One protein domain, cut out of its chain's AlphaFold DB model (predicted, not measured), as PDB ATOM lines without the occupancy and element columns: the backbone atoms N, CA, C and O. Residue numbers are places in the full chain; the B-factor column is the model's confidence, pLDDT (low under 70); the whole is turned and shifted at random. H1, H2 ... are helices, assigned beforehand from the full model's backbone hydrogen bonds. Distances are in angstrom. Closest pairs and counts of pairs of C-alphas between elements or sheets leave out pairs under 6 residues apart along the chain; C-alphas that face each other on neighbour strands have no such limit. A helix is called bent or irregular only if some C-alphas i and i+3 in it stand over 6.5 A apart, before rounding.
ATOM      1  N   ALA A 114     282.923 439.464 298.819       61.47
ATOM      2  CA  ALA A 114     283.554 438.814 297.673       61.47
ATOM      3  C   ALA A 114     285.021 438.461 297.973       61.47
ATOM      4  O   ALA A 114     285.470 437.354 297.668       61.47
ATOM      5  N   GLU A 115     285.746 439.339 298.651       66.38
ATOM      6  CA  GLU A 115     287.123 439.134 299.075       66.38
ATOM      7  C   GLU A 115     287.227 438.055 300.154       66.38
ATOM      8  O   GLU A 115     288.071 437.163 300.050       66.38
ATOM      9  N   GLN A 116     286.312 438.043 301.128       71.88
ATOM     10  CA  GLN A 116     286.244 436.966 302.113       71.88
ATOM     11  C   GLN A 116     285.978 435.613 301.441       71.88
ATOM     12  O   GLN A 116     286.638 434.630 301.769       71.88
ATOM     13  N   THR A 117     285.097 435.552 300.432       72.19
ATOM     14  CA  THR A 117     284.892 434.304 299.676       72.19
ATOM     15  C   THR A 117     286.121 433.883 298.871       72.19
ATOM     16  O   THR A 117     286.379 432.687 298.775       72.19
ATOM     17  N   ARG A 118     286.927 434.819 298.350       72.56
ATOM     18  CA  ARG A 118     288.199 434.503 297.672       72.56
ATOM     19  C   ARG A 118     289.248 433.977 298.651       72.56
ATOM     20  O   ARG A 118     289.915 432.996 298.336       72.56
ATOM     21  N   LYS A 119     289.352 434.578 299.841       75.69
ATOM     22  CA  LYS A 119     290.263 434.140 300.914       75.69
ATOM     23  C   LYS A 119     289.883 432.759 301.438       75.69
ATOM     24  O   LYS A 119     290.734 431.881 301.487       75.69
ATOM     25  N   VAL A 120     288.602 432.536 301.737       79.69
ATOM     26  CA  VAL A 120     288.098 431.226 302.177       79.69
ATOM     27  C   VAL A 120     288.294 430.184 301.081       79.69
ATOM     28  O   VAL A 120     288.777 429.099 301.363       79.69
ATOM     29  N   PHE A 121     288.007 430.508 299.820       80.12
ATOM     30  CA  PHE A 121     288.193 429.561 298.722       80.12
ATOM     31  C   PHE A 121     289.670 429.214 298.484       80.12
ATOM     32  O   PHE A 121     290.001 428.041 298.318       80.12
ATOM     33  N   GLY A 122     290.568 430.203 298.527       75.31
ATOM     34  CA  GLY A 122     292.014 429.978 298.446       75.31
ATOM     35  C   GLY A 122     292.539 429.138 299.612       75.31
ATOM     36  O   GLY A 122     293.303 428.200 299.394       75.31
ATOM     37  N   MET A 123     292.060 429.411 300.829       78.88
ATOM     38  CA  MET A 123     292.370 428.636 302.032       78.88
ATOM     39  C   MET A 123     291.887 427.184 301.899       78.88
ATOM     40  O   MET A 123     292.658 426.257 302.134       78.88
ATOM     41  N   THR A 124     290.647 426.965 301.455       79.50
ATOM     42  CA  THR A 124     290.081 425.621 301.263       79.50
ATOM     43  C   THR A 124     290.844 424.835 300.199       79.50
ATOM     44  O   THR A 124     291.094 423.647 300.389       79.50
ATOM     45  N   ILE A 125     291.263 425.479 299.103       80.75
ATOM     46  CA  ILE A 125     292.104 424.831 298.086       80.75
ATOM     47  C   ILE A 125     293.472 424.474 298.661       80.75
ATOM     48  O   ILE A 125     293.926 423.352 298.461       80.75
ATOM     49  N   ALA A 126     294.122 425.391 299.379       76.69
ATOM     50  CA  ALA A 126     295.428 425.133 299.978       76.69
ATOM     51  C   ALA A 126     295.372 423.956 300.967       76.69
ATOM     52  O   ALA A 126     296.242 423.087 300.935       76.69
ATOM     53  N   VAL A 127     294.311 423.877 301.777       84.38
ATOM     54  CA  VAL A 127     294.072 422.751 302.692       84.38
ATOM     55  C   VAL A 127     293.803 421.457 301.924       84.38
ATOM     56  O   VAL A 127     294.376 420.431 302.271       84.38
ATOM     57  N   LEU A 128     292.995 421.484 300.859       80.19
ATOM     58  CA  LEU A 128     292.739 420.299 300.029       80.19
ATOM     59  C   LEU A 128     294.011 419.773 299.358       80.19
ATOM     60  O   LEU A 128     294.249 418.569 299.354       80.19
ATOM     61  N   VAL A 129     294.839 420.667 298.814       81.00
ATOM     62  CA  VAL A 129     296.116 420.302 298.189       81.00
ATOM     63  C   VAL A 129     297.092 419.770 299.240       81.00
ATOM     64  O   VAL A 129     297.719 418.739 299.011       81.00
ATOM     65  N   GLY A 130     297.182 420.415 300.404       80.25
ATOM     66  CA  GLY A 130     298.023 419.959 301.513       80.25
ATOM     67  C   GLY A 130     297.598 418.593 302.059       80.25
ATOM     68  O   GLY A 130     298.435 417.707 302.213       80.25
ATOM     69  N   ALA A 131     296.299 418.385 302.278       78.69
ATOM     70  CA  ALA A 131     295.745 417.107 302.717       78.69
ATOM     71  C   ALA A 131     295.973 416.006 301.674       78.69
ATOM     72  O   ALA A 131     296.320 414.883 302.030       78.69
ATOM     73  N   PHE A 132     295.845 416.326 300.385       76.56
ATOM     74  CA  PHE A 132     296.120 415.362 299.329       76.56
ATOM     75  C   PHE A 132     297.600 414.965 299.271       76.56
ATOM     76  O   PHE A 132     297.912 413.777 299.246       76.56
ATOM     77  N   LEU A 133     298.515 415.940 299.303       75.12
ATOM     78  CA  LEU A 133     299.954 415.666 299.354       75.12
ATOM     79  C   LEU A 133     300.304 414.828 300.589       75.12
ATOM     80  O   LEU A 133     301.057 413.863 300.480       75.12
ATOM     81  N   SER A 134     299.688 415.123 301.734       72.94
ATOM     82  CA  SER A 134     299.834 414.317 302.947       72.94
ATOM     83  C   SER A 134     299.343 412.878 302.745       72.94
ATOM     84  O   SER A 134     300.057 411.940 303.087       72.94
ATOM     85  N   CYS A 135     298.171 412.672 302.139       69.06
ATOM     86  CA  CYS A 135     297.642 411.334 301.856       69.06
ATOM     87  C   CYS A 135     298.472 410.544 300.834       69.06
ATOM     88  O   CYS A 135     298.417 409.319 300.852       69.06
ATOM     89  N   CYS A 136     299.240 411.200 299.961       67.75
ATOM     90  CA  CYS A 136     300.139 410.518 299.027       67.75
ATOM     91  C   CYS A 136     301.522 410.219 299.620       67.75
ATOM     92  O   CYS A 136     302.099 409.181 299.297       67.75
ATOM     93  N   LEU A 137     302.056 411.088 300.489       68.44
ATOM     94  CA  LEU A 137     303.372 410.888 301.109       68.44
ATOM     95  C   LEU A 137     303.339 409.906 302.289       68.44
ATOM     96  O   LEU A 137     304.255 409.102 302.431       68.44
ATOM     97  N   VAL A 138     302.300 409.931 303.126       70.31
ATOM     98  CA  VAL A 138     302.195 409.057 304.311       70.31
ATOM     99  C   VAL A 138     302.256 407.556 303.977       70.31
ATOM    100  O   VAL A 138     303.051 406.852 304.602       70.31
ATOM    101  N   PRO A 139     301.494 407.025 302.998       67.00
ATOM    102  CA  PRO A 139     301.592 405.613 302.641       67.00
ATOM    103  C   PRO A 139     302.930 405.267 301.981       67.00
ATOM    104  O   PRO A 139     303.387 404.144 302.148       67.00
ATOM    105  N   PHE A 140     303.587 406.209 301.289       65.88
ATOM    106  CA  PHE A 140     304.934 406.002 300.746       65.88
ATOM    107  C   PHE A 140     305.978 405.835 301.847       65.88
ATOM    108  O   PHE A 140     306.771 404.901 301.799       65.88
ATOM    109  N   VAL A 141     305.964 406.715 302.849       68.69
ATOM    110  CA  VAL A 141     306.914 406.649 303.968       68.69
ATOM    111  C   VAL A 141     306.681 405.375 304.782       68.69
ATOM    112  O   VAL A 141     307.615 404.614 304.998       68.69
ATOM    113  N   ASN A 142     305.423 405.068 305.120       70.25
ATOM    114  CA  ASN A 142     305.084 403.842 305.850       70.25
ATOM    115  C   ASN A 142     305.389 402.562 305.046       70.25
ATOM    116  O   ASN A 142     305.740 401.541 305.630       70.25
ATOM    117  N   TRP A 143     305.278 402.600 303.716       67.81
ATOM    118  CA  TRP A 143     305.744 401.511 302.857       67.81
ATOM    119  C   TRP A 143     307.264 401.369 302.915       67.81
ATOM    120  O   TRP A 143     307.758 400.281 303.182       67.81
ATOM    121  N   ASN A 144     307.999 402.464 302.715       66.88
ATOM    122  CA  ASN A 144     309.461 402.477 302.719       66.88
ATOM    123  C   ASN A 144     310.049 401.979 304.051       66.88
ATOM    124  O   ASN A 144     311.049 401.265 304.055       66.88
ATOM    125  N   ASP A 145     309.396 402.299 305.170       65.69
ATOM    126  CA  ASP A 145     309.816 401.851 306.499       65.69
ATOM    127  C   ASP A 145     309.554 400.352 306.726       65.69
ATOM    128  O   ASP A 145     310.382 399.665 307.325       65.69
ATOM    129  N   ARG A 146     308.430 399.819 306.225       64.44
ATOM    130  CA  ARG A 146     308.056 398.397 306.379       64.44
ATOM    131  C   ARG A 146     308.741 397.468 305.379       64.44
ATOM    132  O   ARG A 146     308.944 396.300 305.683       64.44
ATOM    133  N   CYS A 147     309.100 397.982 304.207       64.50
ATOM    134  CA  CYS A 147     309.756 397.241 303.129       64.50
ATOM    135  C   CYS A 147     311.286 397.267 303.202       64.50
ATOM    136  O   CYS A 147     311.966 396.910 302.237       64.50
ATOM    137  N   ASN A 163     305.240 394.503 297.015       64.31
ATOM    138  CA  ASN A 163     305.153 394.549 295.566       64.31
ATOM    139  C   ASN A 163     305.089 396.008 295.046       64.31
ATOM    140  O   ASN A 163     304.058 396.675 295.209       64.31
ATOM    141  N   PRO A 164     306.150 396.531 294.398       61.62
ATOM    142  CA  PRO A 164     306.220 397.929 293.962       61.62
ATOM    143  C   PRO A 164     305.161 398.277 292.903       61.62
ATOM    144  O   PRO A 164     304.787 399.441 292.760       61.62
ATOM    145  N   LEU A 165     304.617 397.279 292.195       60.00
ATOM    146  CA  LEU A 165     303.561 397.477 291.203       60.00
ATOM    147  C   LEU A 165     302.260 398.001 291.828       60.00
ATOM    148  O   LEU A 165     301.670 398.948 291.309       60.00
ATOM    149  N   ASN A 166     301.825 397.438 292.960       62.81
ATOM    150  CA  ASN A 166     300.591 397.868 293.633       62.81
ATOM    151  C   ASN A 166     300.702 399.301 294.166       62.81
ATOM    152  O   ASN A 166     299.735 400.066 294.143       62.81
ATOM    153  N   PHE A 167     301.906 399.696 294.578       65.62
ATOM    154  CA  PHE A 167     302.195 401.063 294.978       65.62
ATOM    155  C   PHE A 167     302.075 402.043 293.800       65.62
ATOM    156  O   PHE A 167     301.410 403.074 293.915       65.62
ATOM    157  N   VAL A 168     302.636 401.696 292.637       66.94
ATOM    158  CA  VAL A 168     302.542 402.518 291.417       66.94
ATOM    159  C   VAL A 168     301.101 402.616 290.910       66.94
ATOM    160  O   VAL A 168     300.674 403.700 290.505       66.94
ATOM    161  N   PHE A 169     300.312 401.541 290.983       63.28
ATOM    162  CA  PHE A 169     298.885 401.583 290.643       63.28
ATOM    163  C   PHE A 169     298.082 402.478 291.600       63.28
ATOM    164  O   PHE A 169     297.254 403.269 291.138       63.28
ATOM    165  N   SER A 170     298.371 402.428 292.903       70.25
ATOM    166  CA  SER A 170     297.762 403.314 293.905       70.25
ATOM    167  C   SER A 170     298.118 404.788 293.667       70.25
ATOM    168  O   SER A 170     297.240 405.655 293.667       70.25
ATOM    169  N   GLN A 171     299.384 405.089 293.354       72.12
ATOM    170  CA  GLN A 171     299.806 406.448 293.006       72.12
ATOM    171  C   GLN A 171     299.188 406.945 291.696       72.12
ATOM    172  O   GLN A 171     298.718 408.082 291.640       72.12
ATOM    173  N   CYS A 172     299.128 406.105 290.659       68.56
ATOM    174  CA  CYS A 172     298.475 406.449 289.396       68.56
ATOM    175  C   CYS A 172     296.997 406.788 289.616       68.56
ATOM    176  O   CYS A 172     296.526 407.824 289.140       68.56
ATOM    177  N   LEU A 173     296.271 405.969 290.383       72.94
ATOM    178  CA  LEU A 173     294.878 406.237 290.740       72.94
ATOM    179  C   LEU A 173     294.751 407.550 291.528       72.94
ATOM    180  O   LEU A 173     293.878 408.364 291.219       72.94
ATOM    181  N   GLY A 174     295.669 407.810 292.462       75.19
ATOM    182  CA  GLY A 174     295.756 409.076 293.191       75.19
ATOM    183  C   GLY A 174     295.931 410.293 292.275       75.19
ATOM    184  O   GLY A 174     295.226 411.293 292.442       75.19
ATOM    185  N   ILE A 175     296.803 410.205 291.265       80.44
ATOM    186  CA  ILE A 175     297.046 411.267 290.270       80.44
ATOM    187  C   ILE A 175     295.803 411.504 289.392       80.44
ATOM    188  O   ILE A 175     295.444 412.647 289.077       80.44
ATOM    189  N   TYR A 176     295.090 410.445 289.006       76.44
ATOM    190  CA  TYR A 176     293.837 410.576 288.255       76.44
ATOM    191  C   TYR A 176     292.724 411.213 289.091       76.44
ATOM    192  O   TYR A 176     292.021 412.111 288.609       76.44
ATOM    193  N   LEU A 177     292.589 410.805 290.353       77.25
ATOM    194  CA  LEU A 177     291.602 411.378 291.261       77.25
ATOM    195  C   LEU A 177     291.895 412.865 291.507       77.25
ATOM    196  O   LEU A 177     290.993 413.701 291.414       77.25
ATOM    197  N   THR A 178     293.164 413.229 291.714       76.75
ATOM    198  CA  THR A 178     293.528 414.639 291.904       76.75
ATOM    199  C   THR A 178     293.374 415.487 290.687       76.75
ATOM    200  O   THR A 178     292.830 416.581 290.798       76.75
ATOM    201  N   SER A 179     293.847 415.032 289.533       78.94
ATOM    202  CA  SER A 179     293.692 415.810 288.307       78.94
ATOM    203  C   SER A 179     292.211 416.093 288.028       78.94
ATOM    204  O   SER A 179     291.876 417.191 287.589       78.94
ATOM    205  N   THR A 180     291.317 415.165 288.384       79.69
ATOM    206  CA  THR A 180     289.862 415.361 288.327       79.69
ATOM    207  C   THR A 180     289.379 416.405 289.339       79.69
ATOM    208  O   THR A 180     288.677 417.340 288.951       79.69
ATOM    209  N   ILE A 181     289.788 416.314 290.608       80.25
ATOM    210  CA  ILE A 181     289.414 417.279 291.660       80.25
ATOM    211  C   ILE A 181     289.929 418.687 291.333       80.25
ATOM    212  O   ILE A 181     289.170 419.653 291.383       80.25
ATOM    213  N   VAL A 182     291.190 418.817 290.923       82.25
ATOM    214  CA  VAL A 182     291.803 420.089 290.514       82.25
ATOM    215  C   VAL A 182     291.079 420.669 289.299       82.25
ATOM    216  O   VAL A 182     290.814 421.869 289.260       82.25
ATOM    217  N   PHE A 183     290.689 419.841 288.325       80.25
ATOM    218  CA  PHE A 183     289.933 420.306 287.161       80.25
ATOM    219  C   PHE A 183     288.521 420.787 287.531       80.25
ATOM    220  O   PHE A 183     288.040 421.777 286.968       80.25
ATOM    221  N   LEU A 184     287.862 420.130 288.490       77.50
ATOM    222  CA  LEU A 184     286.573 420.566 289.029       77.50
ATOM    223  C   LEU A 184     286.706 421.887 289.792       77.50
ATOM    224  O   LEU A 184     285.937 422.813 289.535       77.50
ATOM    225  N   LEU A 185     287.722 422.017 290.649       77.31
ATOM    226  CA  LEU A 185     288.030 423.257 291.366       77.31
ATOM    227  C   LEU A 185     288.343 424.405 290.401       77.31
ATOM    228  O   LEU A 185     287.797 425.495 290.551       77.31
ATOM    229  N   TYR A 186     289.146 424.150 289.368       77.88
ATOM    230  CA  TYR A 186     289.450 425.124 288.320       77.88
ATOM    231  C   TYR A 186     288.195 425.544 287.543       77.88
ATOM    232  O   TYR A 186     287.985 426.726 287.270       77.88
ATOM    233  N   SER A 187     287.317 424.590 287.222       72.38
ATOM    234  CA  SER A 187     286.056 424.863 286.521       72.38
ATOM    235  C   SER A 187     285.083 425.676 287.377       72.38
ATOM    236  O   SER A 187     284.420 426.582 286.863       72.38
ATOM    237  N   LEU A 188     285.017 425.400 288.682       69.81
ATOM    238  CA  LEU A 188     284.250 426.193 289.642       69.81
ATOM    239  C   LEU A 188     284.840 427.598 289.774       69.81
ATOM    240  O   LEU A 188     284.104 428.571 289.623       69.81
ATOM    241  N   PHE A 189     286.155 427.725 289.946       72.38
ATOM    242  CA  PHE A 189     286.838 429.015 290.039       72.38
ATOM    243  C   PHE A 189     286.608 429.873 288.793       72.38
ATOM    244  O   PHE A 189     286.159 431.010 288.902       72.38
ATOM    245  N   HIS A 190     286.802 429.313 287.597       67.00
ATOM    246  CA  HIS A 190     286.537 430.014 286.342       67.00
ATOM    247  C   HIS A 190     285.064 430.434 286.232       67.00
ATOM    248  O   HIS A 190     284.758 431.527 285.760       67.00
ATOM    249  N   ARG A 191     284.122 429.599 286.686       65.00
ATOM    250  CA  ARG A 191     282.692 429.940 286.678       65.00
ATOM    251  C   ARG A 191     282.342 431.026 287.699       65.00
ATOM    252  O   ARG A 191     281.470 431.830 287.396       65.00
TER     253      ARG A 191
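Overview. This is residues 114 to 147 and 163 to 191 of the 261 residues of an uncharacterized protein of Hyaloperonospora arabidopsidis (strain Emoy2) (UniProt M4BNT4). Two long helices, H1 and H2, run side by side in opposite directions, nearly parallel in line, with few close approaches between them; together they make a flat, narrow rod. H1 is the longer and reaches beyond H2 at the end where the printed part begins. The printed part has 63 residues, with two named helices, H1 then H2, and no named strand: all helix. It is loose, with a radius of gyration of the C-alphas of 15.2 A, and spans 49 by 19 by 6 A.

Along the chain. H1, residues 114 to 146, is 48.1 A long and begins at C-alpha 114 (283.554, 438.814, 297.673). It is neither bent nor irregular, but only just: C-alphas 136 and 139 are 6.3 A apart. H2, residues 164 to 191, is 40.4 A long and ends at C-alpha 191 (282.692, 429.940, 286.678).

Arrangement. H1 and H2 only just touch, with 3 pairs of C-alphas within 8 A, through residues 132 to 136 of H1 and 171 to 178 of H2 alone. Their closest C-alphas, of Cys 136 and Gln 171, are 7.3 A apart. They run opposite ways at a shallow tilt of 2 degrees. Each O i to N i+4 pair is within hydrogen-bond range in H2, and 27 of 29 in H1.

Size, cuts and confidence. The C-alphas farthest apart, of Ala 114 and Cys 147, are 49.4 A apart. Residues 148 to 162 are not printed; C-alphas 147 and 163 are 9.3 A apart across this cut. The mean pLDDT of the printed part is 72.6, and 24 residues are under 70, among them 143 to 147 and 163 to 169.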